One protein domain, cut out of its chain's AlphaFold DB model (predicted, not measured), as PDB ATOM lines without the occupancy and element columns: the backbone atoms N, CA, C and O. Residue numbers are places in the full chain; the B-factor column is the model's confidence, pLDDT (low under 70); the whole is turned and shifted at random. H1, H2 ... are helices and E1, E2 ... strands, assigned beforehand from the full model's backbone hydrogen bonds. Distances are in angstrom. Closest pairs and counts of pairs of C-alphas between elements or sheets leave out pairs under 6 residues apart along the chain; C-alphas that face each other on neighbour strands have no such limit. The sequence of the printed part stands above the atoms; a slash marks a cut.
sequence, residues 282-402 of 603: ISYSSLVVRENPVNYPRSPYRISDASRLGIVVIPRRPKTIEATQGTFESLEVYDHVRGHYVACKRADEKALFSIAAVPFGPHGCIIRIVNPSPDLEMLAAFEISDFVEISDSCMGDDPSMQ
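This is residues 282 to 402 of the 603 residues of the protein "Methyltransferase domain-containing protein" of Pseudomonas asiatica (UniProt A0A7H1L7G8). What shape do these atoms make? A strongly twisted sheet of five strands has a smaller sheet of three over one face, the two sheets partly face to face with their strands crossed, and H1 and H2 lie off one end, on neither sheet. A stretch with no named element, residues 282 to 300, runs from beside E8 of the small sheet to beside E1 of the large one. What is it made of? The 121 printed residues hold eight named strands and then two named helices, in the order E1 to E8, H1, H2; the sheets, E1 E2 E7 E4 E5 and E6 E3 E8, are antiparallel throughout, and the class is mixed, helices and strands, with 52 residues, under half, in named elements. How large is it? It is compact, with a radius of gyration of the C-alphas of 13.9 A, and rounded, spanning 38 by 34 by 25 A.

How is the large sheet built? Its order is E1, residues 301 to 303, E2, 309 to 314, E7, 365 to 370, E4, 330 to 335, and E5, 340 to 343, with edge strands E1 and E5; from edge to edge the strands' lines turn by 120 degrees. E1 and E2 form a hairpin with N 303 and O 311 at 3.0 A, and so do E4 and E5 with N 333 and O 342 at 2.9 A. Between them, E2 and E7 have N 312 and O 367 at 2.8 A, and E7 and E4 have N 368 and O 332 at 2.8 A, each pair within hydrogen-bond range. How is the small sheet built? Its order is E6, residues 352 to 354, E3, 320 to 325, and E8, 377 to 381; N 353 and O 321 are 2.8 A apart, N 379 and O 322 also 2.8 A. Where do the sheets come near, and where are the helices? The closest C-alphas of E4 and E6 are those of Leu 331 and Phe 353, 7.5 A apart, while E2 and E8 are apart. H1, residues 387 to 395, and H2, residues 399 to 402, are apart from each other and not on either sheet; every O i to N i+4 pair in H1 is within hydrogen-bond range, and H2 is too short for such a pair.

Where do the elements begin and end? E1 begins at C-alpha 301, (37.433, -56.527, -15.502), H1 begins at C-alpha 387, (16.085, -45.417, -4.816), and H2 ends at C-alpha 402, (14.792, -34.440, -22.555). How long are the longer ones? From first to last C-alpha E4 measures 16.4 A, E7 16.2 A, E2 15.8 A, E3 15.5 A, E8 13.5 A, H1 11.6 A and E5 10.0 A. Which short pairings lie outside the named strands? Residues 282 to 283 pair with 377 to 378 of E8, antiparallel, residues 289 to 290 with 302 to 303 of E1, parallel, and residues 345 to 346 with 353 to 354 of E6, antiparallel.

How far does it reach? The two C-alphas farthest apart are those of Ala 306 and Val 388, at 38.8 A. Is the printed part whole? It has no cut from 282 to 402, and no link is long. Where is the model less sure? The mean pLDDT of the printed part is 88.8; residue 306, residues 348 to 350 and residues 397 to 402 are under 70.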
ATOM      1  N   ILE A 282      41.775 -47.969 -10.494       95.00
ATOM      2  CA  ILE A 282      41.569 -48.987 -11.532       95.00
ATOM      3  C   ILE A 282      42.781 -49.005 -12.476       95.00
ATOM      4  O   ILE A 282      42.953 -48.099 -13.291       95.00
ATOM      5  N   SER A 283      43.589 -50.068 -12.385       95.06
ATOM      6  CA  SER A 283      44.782 -50.286 -13.220       95.06
ATOM      7  C   SER A 283      44.447 -51.101 -14.460       95.06
ATOM      8  O   SER A 283      44.187 -52.301 -14.365       95.06
ATOM      9  N   TYR A 284      44.449 -50.465 -15.634       93.50
ATOM     10  CA  TYR A 284      43.938 -51.052 -16.879       93.50
ATOM     11  C   TYR A 284      44.706 -52.303 -17.342       93.50
ATOM     12  O   TYR A 284      44.121 -53.215 -17.935       93.50
ATOM     13  N   SER A 285      46.010 -52.376 -17.065       91.12
ATOM     14  CA  SER A 285      46.843 -53.551 -17.362       91.12
ATOM     15  C   SER A 285      46.665 -54.694 -16.360       91.12
ATOM     16  O   SER A 285      46.875 -55.846 -16.731       91.12
ATOM     17  N   SER A 286      46.244 -54.388 -15.130       93.44
ATOM     18  CA  SER A 286      46.055 -55.366 -14.048       93.44
ATOM     19  C   SER A 286      44.657 -56.000 -14.030       93.44
ATOM     20  O   SER A 286      44.424 -56.951 -13.283       93.44
ATOM     21  N   LEU A 287      43.709 -55.481 -14.819       94.69
ATOM     22  CA  LEU A 287      42.355 -56.029 -14.911       94.69
ATOM     23  C   LEU A 287      42.355 -57.420 -15.557       94.69
ATOM     24  O   LEU A 287      42.908 -57.613 -16.641       94.69
ATOM     25  N   VAL A 288      41.649 -58.360 -14.922       94.75
ATOM     26  CA  VAL A 288      41.358 -59.685 -15.491       94.75
ATOM     27  C   VAL A 288      40.661 -59.507 -16.840       94.75
ATOM     28  O   VAL A 288      39.739 -58.700 -16.956       94.75
ATOM     29  N   VAL A 289      41.087 -60.260 -17.852       93.31
ATOM     30  CA  VAL A 289      40.442 -60.283 -19.171       93.31
ATOM     31  C   VAL A 289      39.467 -61.458 -19.225       93.31
ATOM     32  O   VAL A 289      39.822 -62.570 -18.843       93.31
ATOM     33  N   ARG A 290      38.243 -61.206 -19.692       90.62
ATOM     34  CA  ARG A 290      37.187 -62.198 -19.941       90.62
ATOM     35  C   ARG A 290      36.711 -62.090 -21.386       90.62
ATOM     36  O   ARG A 290      36.781 -61.011 -21.968       90.62
ATOM     37  N   GLU A 291      36.203 -63.181 -21.949       86.75
ATOM     38  CA  GLU A 291      35.626 -63.165 -23.301       86.75
ATOM     39  C   GLU A 291      34.204 -62.592 -23.304       86.75
ATOM     40  O   GLU A 291      33.882 -61.742 -24.132       86.75
ATOM     41  N   ASN A 292      33.393 -62.975 -22.314       84.62
ATOM     42  CA  ASN A 292      32.007 -62.540 -22.158       84.62
ATOM     43  C   ASN A 292      31.803 -61.691 -20.884       84.62
ATOM     44  O   ASN A 292      32.570 -61.827 -19.921       84.62
ATOM     45  N   PRO A 293      30.785 -60.807 -20.853       88.81
ATOM     46  CA  PRO A 293      30.334 -60.179 -19.618       88.81
ATOM     47  C   PRO A 293      29.730 -61.220 -18.669       88.81
ATOM     48  O   PRO A 293      29.059 -62.132 -19.128       88.81
ATOM     49  N   VAL A 294      29.909 -61.037 -17.360       90.38
ATOM     50  CA  VAL A 294      29.286 -61.868 -16.311       90.38
ATOM     51  C   VAL A 294      28.257 -61.068 -15.520       90.38
ATOM     52  O   VAL A 294      28.433 -59.861 -15.326       90.38
ATOM     53  N   ASN A 295      27.207 -61.729 -15.036       92.69
ATOM     54  CA  ASN A 295      26.193 -61.123 -14.172       92.69
ATOM     55  C   ASN A 295      26.751 -60.756 -12.782       92.69
ATOM     56  O   ASN A 295      27.537 -61.495 -12.198       92.69
ATOM     57  N   TYR A 296      26.327 -59.600 -12.260       93.50
ATOM     58  CA  TYR A 296      26.659 -59.044 -10.939       93.50
ATOM     59  C   TYR A 296      28.156 -59.121 -10.573       93.50
ATOM     60  O   TYR A 296      28.528 -59.682  -9.535       93.50
ATOM     61  N   PRO A 297      29.050 -58.545 -11.403       92.75
ATOM     62  CA  PRO A 297      30.484 -58.640 -11.176       92.75
ATOM     63  C   PRO A 297      30.889 -57.964  -9.865       92.75
ATOM     64  O   PRO A 297      30.432 -56.871  -9.545       92.75
ATOM     65  N   ARG A 298      31.799 -58.598  -9.120       90.31
ATOM     66  CA  ARG A 298      32.276 -58.118  -7.806       90.31
ATOM     67  C   ARG A 298      33.511 -57.217  -7.884       90.31
ATOM     68  O   ARG A 298      33.826 -56.508  -6.933       90.31
ATOM     69  N   SER A 299      34.217 -57.239  -9.010       93.12
ATOM     70  CA  SER A 299      35.413 -56.438  -9.274       93.12
ATOM     71  C   SER A 299      35.443 -55.984 -10.736       93.12
ATOM     72  O   SER A 299      34.775 -56.596 -11.576       93.12
ATOM     73  N   PRO A 300      36.189 -54.913 -11.074       96.00
ATOM     74  CA  PRO A 300      36.329 -54.490 -12.454       96.00
ATOM     75  C   PRO A 300      37.115 -55.512 -13.279       96.00
ATOM     76  O   PRO A 300      38.052 -56.143 -12.786       96.00
ATOM     77  N   TYR A 301      36.759 -55.644 -14.551       95.88
ATOM     78  CA  TYR A 301      37.433 -56.527 -15.502       95.88
ATOM     79  C   TYR A 301      37.390 -55.932 -16.911       95.88
ATOM     80  O   TYR A 301      36.711 -54.936 -17.170       95.88
ATOM     81  N   ARG A 302      38.148 -56.529 -17.827       94.88
ATOM     82  CA  ARG A 302      38.167 -56.176 -19.247       94.88
ATOM     83  C   ARG A 302      37.484 -57.250 -20.068       94.88
ATOM     84  O   ARG A 302      37.681 -58.434 -19.810       94.88
ATOM     85  N   ILE A 303      36.751 -56.832 -21.089       92.88
ATOM     86  CA  ILE A 303      36.276 -57.738 -22.135       92.88
ATOM     87  C   ILE A 303      37.348 -57.792 -23.229       92.88
ATOM     88  O   ILE A 303      37.940 -56.763 -23.573       92.88
ATOM     89  N   SER A 304      37.646 -58.984 -23.746       85.62
ATOM     90  CA  SER A 304      38.575 -59.154 -24.860       85.62
ATOM     91  C   SER A 304      37.989 -58.542 -26.132       85.62
ATOM     92  O   SER A 304      36.950 -58.979 -26.619       85.62
ATOM     93  N   ASP A 305      38.681 -57.555 -26.692       78.50
ATOM     94  CA  ASP A 305      38.357 -56.952 -27.982       78.50
ATOM     95  C   ASP A 305      39.622 -56.957 -28.857       78.50
ATOM     96  O   ASP A 305      40.726 -56.682 -28.383       78.50
ATOM     97  N   ALA A 306      39.460 -57.302 -30.134       64.88
ATOM     98  CA  ALA A 306      40.519 -57.261 -31.141       64.88
ATOM     99  C   ALA A 306      40.739 -55.845 -31.716       64.88
ATOM    100  O   ALA A 306      41.668 -55.623 -32.498       64.88
ATOM    101  N   SER A 307      39.869 -54.891 -31.375       72.19
ATOM    102  CA  SER A 307      39.967 -53.491 -31.779       72.19
ATOM    103  C   SER A 307      40.933 -52.682 -30.889       72.19
ATOM    104  O   SER A 307      41.525 -53.189 -29.939       72.19
ATOM    105  N   ARG A 308      41.112 -51.384 -31.183       75.75
ATOM    106  CA  ARG A 308      41.871 -50.455 -30.312       75.75
ATOM    107  C   ARG A 308      41.039 -49.883 -29.151       75.75
ATOM    108  O   ARG A 308      41.425 -48.883 -28.546       75.75
ATOM    109  N   LEU A 309      39.879 -50.465 -28.876       86.50
ATOM    110  CA  LEU A 309      38.993 -50.060 -27.795       86.50
ATOM    111  C   LEU A 309      39.293 -50.900 -26.549       86.50
ATOM    112  O   LEU A 309      39.451 -52.115 -26.623       86.50
ATOM    113  N   GLY A 310      39.353 -50.253 -25.390       90.88
ATOM    114  CA  GLY A 310      39.358 -50.937 -24.102       90.88
ATOM    115  C   GLY A 310      37.947 -51.007 -23.554       90.88
ATOM    116  O   GLY A 310      37.432 -49.990 -23.101       90.88
ATOM    117  N   ILE A 311      37.314 -52.178 -23.578       95.25
ATOM    118  CA  ILE A 311      36.026 -52.376 -22.907       95.25
ATOM    119  C   ILE A 311      36.310 -52.789 -21.462       95.25
ATOM    120  O   ILE A 311      36.855 -53.864 -21.211       95.25
ATOM    121  N   VAL A 312      35.965 -51.912 -20.521       95.81
ATOM    122  CA  VAL A 312      36.092 -52.115 -19.075       95.81
ATOM    123  C   VAL A 312      34.699 -52.200 -18.474       95.81
ATOM    124  O   VAL A 312      33.843 -51.361 -18.741       95.81
ATOM    125  N   VAL A 313      34.483 -53.194 -17.627       96.88
ATOM    126  CA  VAL A 313      33.266 -53.334 -16.836       96.88
ATOM    127  C   VAL A 313      33.584 -52.964 -15.396       96.88
ATOM    128  O   VAL A 313      34.579 -53.435 -14.846       96.88
ATOM    129  N   ILE A 314      32.752 -52.122 -14.785       96.38
ATOM    130  CA  ILE A 314      32.859 -51.705 -13.382       96.38
ATOM    131  C   ILE A 314      31.560 -52.114 -12.663       96.38
ATOM    132  O   ILE A 314      30.486 -51.792 -13.169       96.38
ATOM    133  N   PRO A 315      31.610 -52.781 -11.492       95.50
ATOM    134  CA  PRO A 315      30.414 -53.239 -10.766       95.50
ATOM    135  C   PRO A 315      29.353 -52.163 -10.501       95.50
ATOM    136  O   PRO A 315      28.156 -52.435 -10.507       95.50
ATOM    137  N   ARG A 316      29.805 -50.925 -10.291       94.62
ATOM    138  CA  ARG A 316      28.998 -49.752  -9.950       94.62
ATOM    139  C   ARG A 316      29.326 -48.612 -10.910       94.62
ATOM    140  O   ARG A 316      30.459 -48.516 -11.379       94.62
ATOM    141  N   ARG A 317      28.366 -47.732 -11.207       94.50
ATOM    142  CA  ARG A 317      28.585 -46.570 -12.089       94.50
ATOM    143  C   ARG A 317      29.412 -45.495 -11.363       94.50
ATOM    144  O   ARG A 317      28.902 -44.912 -10.409       94.50
ATOM    145  N   PRO A 318      30.642 -45.172 -11.804       95.19
ATOM    146  CA  PRO A 318      31.341 -44.000 -11.291       95.19
ATOM    147  C   PRO A 318      30.708 -42.721 -11.846       95.19
ATOM    148  O   PRO A 318      30.210 -42.702 -12.969       95.19
ATOM    149  N   LYS A 319      30.757 -41.632 -11.077       93.31
ATOM    150  CA  LYS A 319      30.309 -40.299 -11.505       93.31
ATOM    151  C   LYS A 319      31.359 -39.599 -12.365       93.31
ATOM    152  O   LYS A 319      31.022 -38.921 -13.341       93.31
ATOM    153  N   THR A 320      32.633 -39.780 -12.022       94.00
ATOM    154  CA  THR A 320      33.769 -39.286 -12.807       94.00
ATOM    155  C   THR A 320      34.887 -40.314 -12.888       94.00
ATOM    156  O   THR A 320      35.067 -41.114 -11.971       94.00
ATOM    157  N   ILE A 321      35.663 -40.247 -13.969       94.69
ATOM    158  CA  ILE A 321      36.928 -40.966 -14.146       94.69
ATOM    159  C   ILE A 321      38.010 -39.952 -14.536       94.69
ATOM    160  O   ILE A 321      37.812 -39.167 -15.464       94.69
ATOM    161  N   GLU A 322      39.141 -39.967 -13.834       93.50
ATOM    162  CA  GLU A 322      40.355 -39.205 -14.155       93.50
ATOM    163  C   GLU A 322      41.486 -40.165 -14.548       93.50
ATOM    164  O   GLU A 322      41.730 -41.136 -13.834       93.50
ATOM    165  N   ALA A 323      42.201 -39.905 -15.648       92.62
ATOM    166  CA  ALA A 323      43.464 -40.600 -15.914       92.62
ATOM    167  C   ALA A 323      44.577 -39.996 -15.042       92.62
ATOM    168  O   ALA A 323      44.927 -38.824 -15.207       92.62
ATOM    169  N   THR A 324      45.135 -40.785 -14.123       92.00
ATOM    170  CA  THR A 324      46.253 -40.376 -13.253       92.00
ATOM    171  C   THR A 324      47.611 -40.711 -13.868       92.00
ATOM    172  O   THR A 324      48.584 -39.992 -13.637       92.00
ATOM    173  N   GLN A 325      47.664 -41.759 -14.693       92.31
ATOM    174  CA  GLN A 325      48.793 -42.129 -15.545       92.31
ATOM    175  C   GLN A 325      48.268 -42.651 -16.891       92.31
ATOM    176  O   GLN A 325      47.130 -43.110 -16.984       92.31
ATOM    177  N   GLY A 326      49.093 -42.577 -17.937       90.12
ATOM    178  CA  GLY A 326      48.724 -43.005 -19.280       90.12
ATOM    179  C   GLY A 326      47.792 -42.021 -19.988       90.12
ATOM    180  O   GLY A 326      47.626 -40.872 -19.570       90.12
ATOM    181  N   THR A 327      47.206 -42.453 -21.103       88.88
ATOM    182  CA  THR A 327      46.300 -41.635 -21.923       88.88
ATOM    183  C   THR A 327      45.180 -42.460 -22.556       88.88
ATOM    184  O   THR A 327      45.298 -43.667 -22.754       88.88
ATOM    185  N   PHE A 328      44.089 -41.777 -22.902       90.56
ATOM    186  CA  PHE A 328      43.043 -42.232 -23.817       90.56
ATOM    187  C   PHE A 328      42.417 -41.009 -24.508       90.56
ATOM    188  O   PHE A 328      42.581 -39.878 -24.043       90.56
ATOM    189  N   GLU A 329      41.712 -41.208 -25.622       88.75
ATOM    190  CA  GLU A 329      41.114 -40.110 -26.400       88.75
ATOM    191  C   GLU A 329      39.746 -39.678 -25.859       88.75
ATOM    192  O   GLU A 329      39.474 -38.484 -25.708       88.75
ATOM    193  N   SER A 330      38.884 -40.647 -25.553       90.44
ATOM    194  CA  SER A 330      37.533 -40.422 -25.036       90.44
ATOM    195  C   SER A 330      37.012 -41.632 -24.257       90.44
ATOM    196  O   SER A 330      37.549 -42.739 -24.353       90.44
ATOM    197  N   LEU A 331      35.949 -41.397 -23.481       93.88
ATOM    198  CA  LEU A 331      35.159 -42.427 -22.809       93.88
ATOM    199  C   LEU A 331      33.727 -42.417 -23.343       93.88
ATOM    200  O   LEU A 331      33.131 -41.351 -23.522       93.88
ATOM    201  N   GLU A 332      33.161 -43.603 -23.507       95.31
ATOM    202  CA  GLU A 332      31.738 -43.815 -23.756       95.31
ATOM    203  C   GLU A 332      31.188 -44.795 -22.713       95.31
ATOM    204  O   GLU A 332      31.838 -45.791 -22.400       95.31
ATOM    205  N   VAL A 333      29.987 -44.554 -22.191       96.06
ATOM    206  CA  VAL A 333      29.288 -45.480 -21.285       96.06
ATOM    207  C   VAL A 333      28.110 -46.126 -22.011       96.06
ATOM    208  O   VAL A 333      27.397 -45.455 -22.757       96.06
ATOM    209  N   TYR A 334      27.919 -47.431 -21.841       96.12
ATOM    210  CA  TYR A 334      26.819 -48.158 -22.472       96.12
ATOM    211  C   TYR A 334      25.507 -47.958 -21.705       96.12
ATOM    212  O   TYR A 334      25.425 -48.255 -20.513       96.12
ATOM    213  N   ASP A 335      24.468 -47.504 -22.400       95.19
ATOM    214  CA  ASP A 335      23.101 -47.487 -21.888       95.19
ATOM    215  C   ASP A 335      22.455 -48.857 -22.140       95.19
ATOM    216  O   ASP A 335      22.125 -49.202 -23.281       95.19
ATOM    217  N   HIS A 336      22.279 -49.648 -21.077       95.69
ATOM    218  CA  HIS A 336      21.746 -51.012 -21.184       95.69
ATOM    219  C   HIS A 336      20.338 -51.023 -21.772       95.69
ATOM    220  O   HIS A 336      20.050 -51.790 -22.696       95.69
ATOM    221  N   VAL A 337      19.479 -50.128 -21.272       93.69
ATOM    222  CA  VAL A 337      18.080 -49.998 -21.687       93.69
ATOM    223  C   VAL A 337      18.006 -49.633 -23.165       93.69
ATOM    224  O   VAL A 337      17.321 -50.307 -23.932       93.69
ATOM    225  N   ARG A 338      18.723 -48.588 -23.582       89.50
ATOM    226  CA  ARG A 338      18.598 -47.970 -24.911       89.50
ATOM    227  C   ARG A 338      19.474 -48.642 -25.970       89.50
ATOM    228  O   ARG A 338      19.205 -48.474 -27.157       89.50
ATOM    229  N   GLY A 339      20.446 -49.456 -25.555       92.25
ATOM    230  CA  GLY A 339      21.235 -50.326 -26.425       92.25
ATOM    231  C   GLY A 339      22.330 -49.615 -27.220       92.25
ATOM    232  O   GLY A 339      22.730 -50.115 -28.269       92.25
ATOM    233  N   HIS A 340      22.811 -48.464 -26.751       92.38
ATOM    234  CA  HIS A 340      23.845 -47.676 -27.424       92.38
ATOM    235  C   HIS A 340      24.875 -47.114 -26.438       92.38
ATOM    236  O   HIS A 340      24.660 -47.098 -25.230       92.38
ATOM    237  N   TYR A 341      25.997 -46.636 -26.967       93.94
ATOM    238  CA  TYR A 341      27.025 -45.943 -26.194       93.94
ATOM    239  C   TYR A 341      26.750 -44.435 -26.162       93.94
ATOM    240  O   TYR A 341      26.384 -43.846 -27.178       93.94
ATOM    241  N   VAL A 342      26.931 -43.819 -24.994       93.94
ATOM    242  CA  VAL A 342      26.769 -42.380 -24.751       93.94
ATOM    243  C   VAL A 342      28.128 -41.786 -24.395       93.94
ATOM    244  O   VAL A 342      28.789 -42.241 -23.461       93.94
ATOM    245  N   ALA A 343      28.553 -40.758 -25.130       93.31
ATOM    246  CA  ALA A 343      29.833 -40.095 -24.905       93.31
ATOM    247  C   ALA A 343      29.869 -39.362 -23.550       93.31
ATOM    248  O   ALA A 343      28.989 -38.556 -23.231       93.31
ATOM    249  N   CYS A 344      30.917 -39.611 -22.766       92.44
ATOM    250  CA  CYS A 344      31.152 -38.960 -21.481       92.44
ATOM    251  C   CYS A 344      31.692 -37.534 -21.682       92.44
ATOM    252  O   CYS A 344      32.500 -37.273 -22.578       92.44
ATOM    253  N   LYS A 345      31.274 -36.588 -20.835       88.94
ATOM    254  CA  LYS A 345      31.671 -35.176 -20.968       88.94
ATOM    255  C   LYS A 345      33.017 -34.940 -20.295       88.94
ATOM    256  O   LYS A 345      33.137 -35.128 -19.089       88.94
ATOM    257  N   ARG A 346      34.014 -34.466 -21.042       87.56
ATOM    258  CA  ARG A 346      35.269 -33.972 -20.457       87.56
ATOM    259  C   ARG A 346      34.998 -32.682 -19.675       87.56
ATOM    260  O   ARG A 346      34.363 -31.778 -20.214       87.56
ATOM    261  N   ALA A 347      35.434 -32.627 -18.419       75.88
ATOM    262  CA  ALA A 347      35.123 -31.521 -17.512       75.88
ATOM    263  C   ALA A 347      36.117 -30.351 -17.624       75.88
ATOM    264  O   ALA A 347      35.696 -29.200 -17.613       75.88
ATOM    265  N   ASP A 348      37.410 -30.656 -17.781       66.62
ATOM    266  CA  ASP A 348      38.523 -29.697 -17.733       66.62
ATOM    267  C   ASP A 348      39.597 -29.999 -18.803       66.62
ATOM    268  O   ASP A 348      39.541 -31.000 -19.524       66.62
ATOM    269  N   GLU A 349      40.646 -29.168 -18.867       59.78
ATOM    270  CA  GLU A 349      41.885 -29.486 -19.600       59.78
ATOM    271  C   GLU A 349      42.588 -30.744 -19.055       59.78
ATOM    272  O   GLU A 349      43.275 -31.442 -19.803       59.78
ATOM    273  N   LYS A 350      42.370 -31.091 -17.779       58.19
ATOM    274  CA  LYS A 350      42.786 -32.376 -17.197       58.19
ATOM    275  C   LYS A 350      42.084 -33.558 -17.876       58.19
ATOM    276  O   LYS A 350      41.055 -33.404 -18.530       58.19
ATOM    277  N   ALA A 351      42.612 -34.765 -17.690       79.50
ATOM    278  CA  ALA A 351      42.022 -36.002 -18.210       79.50
ATOM    279  C   ALA A 351      40.818 -36.494 -17.371       79.50
ATOM    280  O   ALA A 351      40.681 -37.689 -17.128       79.50
ATOM    281  N   LEU A 352      39.964 -35.566 -16.918       90.50
ATOM    282  CA  LEU A 352      38.792 -35.804 -16.072       90.50
ATOM    283  C   LEU A 352      37.510 -35.810 -16.916       90.50
ATOM    284  O   LEU A 352      37.189 -34.839 -17.608       90.50
ATOM    285  N   PHE A 353      36.749 -36.896 -16.813       92.69
ATOM    286  CA  PHE A 353      35.515 -37.131 -17.555       92.69
ATOM    287  C   PHE A 353      34.356 -37.398 -16.595       92.69
ATOM    288  O   PHE A 353      34.452 -38.250 -15.714       92.69
ATOM    289  N   SER A 354      33.241 -36.698 -16.794       93.25
ATOM    290  CA  SER A 354      31.956 -36.984 -16.162       93.25
ATOM    291  C   SER A 354      31.215 -38.049 -16.965       93.25
ATOM    292  O   SER A 354      30.986 -37.895 -18.171       93.25
ATOM    293  N   ILE A 355      30.860 -39.134 -16.284       93.25
ATOM    294  CA  ILE A 355      30.138 -40.266 -16.858       93.25
ATOM    295  C   ILE A 355      28.661 -39.894 -16.991       93.25
ATOM    296  O   ILE A 355      28.083 -39.271 -16.099       93.25
ATOM    297  N   ALA A 356      28.044 -40.242 -18.121       89.88
ATOM    298  CA  ALA A 356      26.628 -39.968 -18.330       89.88
ATOM    299  C   ALA A 356      25.762 -40.786 -17.353       89.88
ATOM    300  O   ALA A 356      26.041 -41.956 -17.093       89.88
ATOM    301  N   ALA A 357      24.685 -40.182 -16.844       89.75
ATOM    302  CA  ALA A 357      23.754 -40.807 -15.899       89.75
ATOM    303  C   ALA A 357      22.790 -41.802 -16.587       89.75
ATOM    304  O   ALA A 357      21.567 -41.691 -16.479       89.75
ATOM    305  N   VAL A 358      23.351 -42.764 -17.322       92.56
ATOM    306  CA  VAL A 358      22.620 -43.838 -18.008       92.56
ATOM    307  C   VAL A 358      22.435 -45.059 -17.097       92.56
ATOM    308  O   VAL A 358      23.266 -45.283 -16.206       92.56
ATOM    309  N   PRO A 359      21.369 -45.854 -17.297       95.56
ATOM    310  CA  PRO A 359      21.179 -47.122 -16.611       95.56
ATOM    311  C   PRO A 359      22.098 -48.212 -17.181       95.56
ATOM    312  O   PRO A 359      22.244 -48.353 -18.399       95.56
ATOM    313  N   PHE A 360      22.678 -49.020 -16.294       96.75
ATOM    314  CA  PHE A 360      23.456 -50.210 -16.648       96.75
ATOM    315  C   PHE A 360      22.702 -51.492 -16.268       96.75
ATOM    316  O   PHE A 360      21.728 -51.435 -15.521       96.75
ATOM    317  N   GLY A 361      23.078 -52.631 -16.849       96.31
ATOM    318  CA  GLY A 361      22.378 -53.910 -16.673       96.31
ATOM    319  C   GLY A 361      23.029 -54.827 -15.630       96.31
ATOM    320  O   GLY A 361      24.006 -54.431 -14.998       96.31
ATOM    321  N   PRO A 362      22.551 -56.077 -15.493       95.62
ATOM    322  CA  PRO A 362      23.115 -57.091 -14.592       95.62
ATOM    323  C   PRO A 362      24.633 -57.256 -14.725       95.62
ATOM    324  O   PRO A 362      25.321 -57.454 -13.731       95.62
ATOM    325  N   HIS A 363      25.173 -57.078 -15.933       95.44
ATOM    326  CA  HIS A 363      26.607 -57.141 -16.218       95.44
ATOM    327  C   HIS A 363      27.451 -55.997 -15.618       95.44
ATOM    328  O   HIS A 363      28.659 -55.976 -15.831       95.44
ATOM    329  N   GLY A 364      26.861 -55.028 -14.910       95.44
ATOM    330  CA  GLY A 364      27.557 -53.847 -14.389       95.44
ATOM    331  C   GLY A 364      27.682 -52.698 -15.400       95.44
ATOM    332  O   GLY A 364      27.154 -52.739 -16.514       95.44
ATOM    333  N   CYS A 365      28.373 -51.632 -14.995       96.69
ATOM    334  CA  CYS A 365      28.608 -50.436 -15.801       96.69
ATOM    335  C   CYS A 365      29.691 -50.702 -16.859       96.69
ATOM    336  O   CYS A 365      30.878 -50.785 -16.535       96.69
ATOM    337  N   ILE A 366      29.286 -50.830 -18.125       96.94
ATOM    338  CA  ILE A 366      30.201 -51.058 -19.251       96.94
ATOM    339  C   ILE A 366      30.688 -49.709 -19.792       96.94
ATOM    340  O   ILE A 366      29.900 -48.894 -20.279       96.94
ATOM    341  N   ILE A 367      32.000 -49.493 -19.736       96.25
ATOM    342  CA  ILE A 367      32.689 -48.300 -20.228       96.25
ATOM    343  C   ILE A 367      33.635 -48.707 -21.354       96.25
ATOM    344  O   ILE A 367      34.470 -49.598 -21.209       96.25
ATOM    345  N   ARG A 368      33.530 -48.018 -22.486       95.56
ATOM    346  CA  ARG A 368      34.464 -48.127 -23.600       95.56
ATOM    347  C   ARG A 368      35.453 -46.971 -23.545       95.56
ATOM    348  O   ARG A 368      35.067 -45.803 -23.548       95.56
ATOM    349  N   ILE A 369      36.731 -47.320 -23.548       94.44
ATOM    350  CA  ILE A 369      37.870 -46.410 -23.565       94.44
ATOM    351  C   ILE A 369      38.452 -46.409 -24.979       94.44
ATOM    352  O   ILE A 369      38.789 -47.469 -25.509       94.44
ATOM    353  N   VAL A 370      38.565 -45.242 -25.612       92.25
ATOM    354  CA  VAL A 370      39.095 -45.128 -26.981       92.25
ATOM    355  C   VAL A 370      40.609 -44.915 -26.942       92.25
ATOM    356  O   VAL A 370      41.079 -43.943 -26.351       92.25
ATOM    357  N   ASN A 371      41.363 -45.815 -27.586       90.25
ATOM    358  CA  ASN A 371      42.831 -45.817 -27.636       90.25
ATOM    359  C   ASN A 371      43.512 -45.711 -26.241       90.25
ATOM    360  O   ASN A 371      44.319 -44.803 -26.035       90.25
ATOM    361  N   PRO A 372      43.218 -46.613 -25.276       92.50
ATOM    362  CA  PRO A 372      43.888 -46.628 -23.975       92.50
ATOM    363  C   PRO A 372      45.370 -46.998 -24.103       92.50
ATOM    364  O   PRO A 372      45.724 -47.957 -24.798       92.50
ATOM    365  N   SER A 373      46.242 -46.289 -23.387       92.06
ATOM    366  CA  SER A 373      47.641 -46.692 -23.247       92.06
ATOM    367  C   SER A 373      47.780 -47.927 -22.330       92.06
ATOM    368  O   SER A 373      46.949 -48.145 -21.444       92.06
ATOM    369  N   PRO A 374      48.815 -48.774 -22.507       88.94
ATOM    370  CA  PRO A 374      49.004 -49.960 -21.662       88.94
ATOM    371  C   PRO A 374      49.276 -49.644 -20.184       88.94
ATOM    372  O   PRO A 374      49.023 -50.483 -19.327       88.94
ATOM    373  N   ASP A 375      49.790 -48.451 -19.892       93.00
ATOM    374  CA  ASP A 375      50.106 -47.934 -18.557       93.00
ATOM    375  C   ASP A 375      48.990 -47.047 -17.971       93.00
ATOM    376  O   ASP A 375      49.244 -46.244 -17.074       93.00
ATOM    377  N   LEU A 376      47.770 -47.153 -18.512       94.19
ATOM    378  CA  LEU A 376      46.618 -46.374 -18.074       94.19
ATOM    379  C   LEU A 376      46.205 -46.733 -16.638       94.19
ATOM    380  O   LEU A 376      45.729 -47.838 -16.361       94.19
ATOM    381  N   GLU A 377      46.305 -45.740 -15.760       95.44
ATOM    382  CA  GLU A 377      45.798 -45.772 -14.391       95.44
ATOM    383  C   GLU A 377      44.653 -44.768 -14.259       95.44
ATOM    384  O   GLU A 377      44.756 -43.616 -14.696       95.44
ATOM    385  N   MET A 378      43.541 -45.214 -13.679       95.00
ATOM    386  CA  MET A 378      42.313 -44.432 -13.568       95.00
ATOM    387  C   MET A 378      41.888 -44.260 -12.113       95.00
ATOM    388  O   MET A 378      41.847 -45.226 -11.348       95.00
ATOM    389  N   LEU A 379      41.494 -43.037 -11.762       95.06
ATOM    390  CA  LEU A 379      40.822 -42.711 -10.511       95.06
ATOM    391  C   LEU A 379      39.325 -42.501 -10.776       95.06
ATOM    392  O   LEU A 379      38.923 -41.542 -11.436       95.06
ATOM    393  N   ALA A 380      38.505 -43.410 -10.267       95.06
ATOM    394  CA  ALA A 380      37.054 -43.379 -10.324       95.06
ATOM    395  C   ALA A 380      36.479 -42.790  -9.025       95.06
ATOM    396  O   ALA A 380      36.860 -43.196  -7.928       95.06
ATOM    397  N   ALA A 381      35.539 -41.850  -9.145       94.38
ATOM    398  CA  ALA A 381      34.782 -41.327  -8.010       94.38
ATOM    399  C   ALA A 381      33.353 -41.881  -8.019       94.38
ATOM    400  O   ALA A 381      32.665 -41.817  -9.042       94.38
ATOM    401  N   PHE A 382      32.899 -42.380  -6.872       93.88
ATOM    402  CA  PHE A 382      31.554 -42.913  -6.667       93.88
ATOM    403  C   PHE A 382      30.770 -42.002  -5.720       93.88
ATOM    404  O   PHE A 382      31.310 -41.507  -4.733       93.88
ATOM    405  N   GLU A 383      29.490 -41.801  -6.012       89.69
ATOM    406  CA  GLU A 383      28.522 -41.183  -5.104       89.69
ATOM    407  C   GLU A 383      27.395 -42.184  -4.844       89.69
ATOM    408  O   GLU A 383      27.222 -43.126  -5.620       89.69
ATOM    409  N   ILE A 384      26.683 -42.034  -3.728       85.44
ATOM    410  CA  ILE A 384      25.562 -42.912  -3.371       85.44
ATOM    411  C   ILE A 384      24.317 -42.418  -4.100       85.44
ATOM    412  O   ILE A 384      23.878 -41.295  -3.850       85.44
ATOM    413  N   SER A 385      23.753 -43.264  -4.958       86.31
ATOM    414  CA  SER A 385      22.455 -43.017  -5.586       86.31
ATOM    415  C   SER A 385      21.349 -43.641  -4.743       86.31
ATOM    416  O   SER A 385      21.422 -44.812  -4.370       86.31
ATOM    417  N   ASP A 386      20.310 -42.866  -4.434       89.75
ATOM    418  CA  ASP A 386      19.147 -43.386  -3.715       89.75
ATOM    419  C   ASP A 386      18.159 -44.106  -4.652       89.75
ATOM    420  O   ASP A 386      18.303 -44.133  -5.878       89.75
ATOM    421  N   PHE A 387      17.123 -44.709  -4.064       87.88
ATOM    422  CA  PHE A 387      16.085 -45.417  -4.816       87.88
ATOM    423  C   PHE A 387      15.396 -44.535  -5.874       87.88
ATOM    424  O   PHE A 387      15.009 -45.047  -6.925       87.88
ATOM    425  N   VAL A 388      15.233 -43.232  -5.614       87.56
ATOM    426  CA  VAL A 388      14.567 -42.299  -6.532       87.56
ATOM    427  C   VAL A 388      15.477 -42.007  -7.720       87.56
ATOM    428  O   VAL A 388      15.034 -42.164  -8.852       87.56
ATOM    429  N   GLU A 389      16.758 -41.698  -7.493       88.56
ATOM    430  CA  GLU A 389      17.713 -41.456  -8.586       88.56
ATOM    431  C   GLU A 389      17.876 -42.693  -9.489       88.56
ATOM    432  O   GLU A 389      17.881 -42.581 -10.718       88.56
ATOM    433  N   ILE A 390      17.955 -43.892  -8.898       91.94
ATOM    434  CA  ILE A 390      18.016 -45.150  -9.655       91.94
ATOM    435  C   ILE A 390      16.727 -45.362 -10.460       91.94
ATOM    436  O   ILE A 390      16.787 -45.683 -11.651       91.94
ATOM    437  N   SER A 391      15.566 -45.178  -9.822       88.62
ATOM    438  CA  SER A 391      14.258 -45.315 -10.467       88.62
ATOM    439  C   SER A 391      14.119 -44.351 -11.644       88.62
ATOM    440  O   SER A 391      13.737 -44.778 -12.731       88.62
ATOM    441  N   ASP A 392      14.494 -43.084 -11.477       87.38
ATOM    442  CA  ASP A 392      14.439 -42.074 -12.533       87.38
ATOM    443  C   ASP A 392      15.432 -42.382 -13.669       87.38
ATOM    444  O   ASP A 392      15.076 -42.269 -14.842       87.38
ATOM    445  N   SER A 393      16.642 -42.867 -13.359       88.62
ATOM    446  CA  SER A 393      17.635 -43.274 -14.370       88.62
ATOM    447  C   SER A 393      17.170 -44.483 -15.207       88.62
ATOM    448  O   SER A 393      17.427 -44.537 -16.415       88.62
ATOM    449  N   CYS A 394      16.443 -45.430 -14.599       90.75
ATOM    450  CA  CYS A 394      15.946 -46.641 -15.264       90.75
ATOM    451  C   CYS A 394      14.597 -46.433 -15.973       90.75
ATOM    452  O   CYS A 394      14.443 -46.782 -17.144       90.75
ATOM    453  N   MET A 395      13.605 -45.883 -15.271       84.50
ATOM    454  CA  MET A 395      12.215 -45.763 -15.732       84.50
ATOM    455  C   MET A 395      11.916 -44.441 -16.446       84.50
ATOM    456  O   MET A 395      10.943 -44.370 -17.207       84.50
ATOM    457  N   GLY A 396      12.740 -43.413 -16.233       72.44
ATOM    458  CA  GLY A 396      12.570 -42.095 -16.830       72.44
ATOM    459  C   GLY A 396      12.691 -42.078 -18.353       72.44
ATOM    460  O   GLY A 396      13.074 -43.054 -19.016       72.44
ATOM    461  N   ASP A 397      12.342 -40.933 -18.930       62.62
ATOM    462  CA  ASP A 397      12.579 -40.671 -20.345       62.62
ATOM    463  C   ASP A 397      14.085 -40.679 -20.666       62.62
ATOM    464  O   ASP A 397      14.956 -40.644 -19.800       62.62
ATOM    465  N   ASP A 398      14.421 -40.802 -21.945       56.78
ATOM    466  CA  ASP A 398      15.807 -40.699 -22.398       56.78
ATOM    467  C   ASP A 398      16.376 -39.297 -22.085       56.78
ATOM    468  O   ASP A 398      15.744 -38.307 -22.463       56.78
ATOM    469  N   PRO A 399      17.543 -39.165 -21.419       53.59
ATOM    470  CA  PRO A 399      18.146 -37.856 -21.166       53.59
ATOM    471  C   PRO A 399      18.471 -37.099 -22.467       53.59
ATOM    472  O   PRO A 399      18.461 -35.867 -22.476       53.59
ATOM    473  N   SER A 400      18.671 -37.803 -23.588       52.78
ATOM    474  CA  SER A 400      18.725 -37.191 -24.919       52.78
ATOM    475  C   SER A 400      17.341 -36.771 -25.434       52.78
ATOM    476  O   SER A 400      17.234 -35.730 -26.075       52.78
ATOM    477  N   MET A 401      16.253 -37.476 -25.092       47.28
ATOM    478  CA  MET A 401      14.883 -37.028 -25.398       47.28
ATOM    479  C   MET A 401      14.442 -35.835 -24.550       47.28
ATOM    480  O   MET A 401      13.663 -35.027 -25.044       47.28
ATOM    481  N   GLN A 402      14.949 -35.679 -23.322       53.72
ATOM    482  CA  GLN A 402      14.792 -34.440 -22.555       53.72
ATOM    483  C   GLN A 402      15.421 -33.276 -23.338       53.72
ATOM    484  O   GLN A 402      14.734 -32.312 -23.658       53.72
TER     485      GLN A 402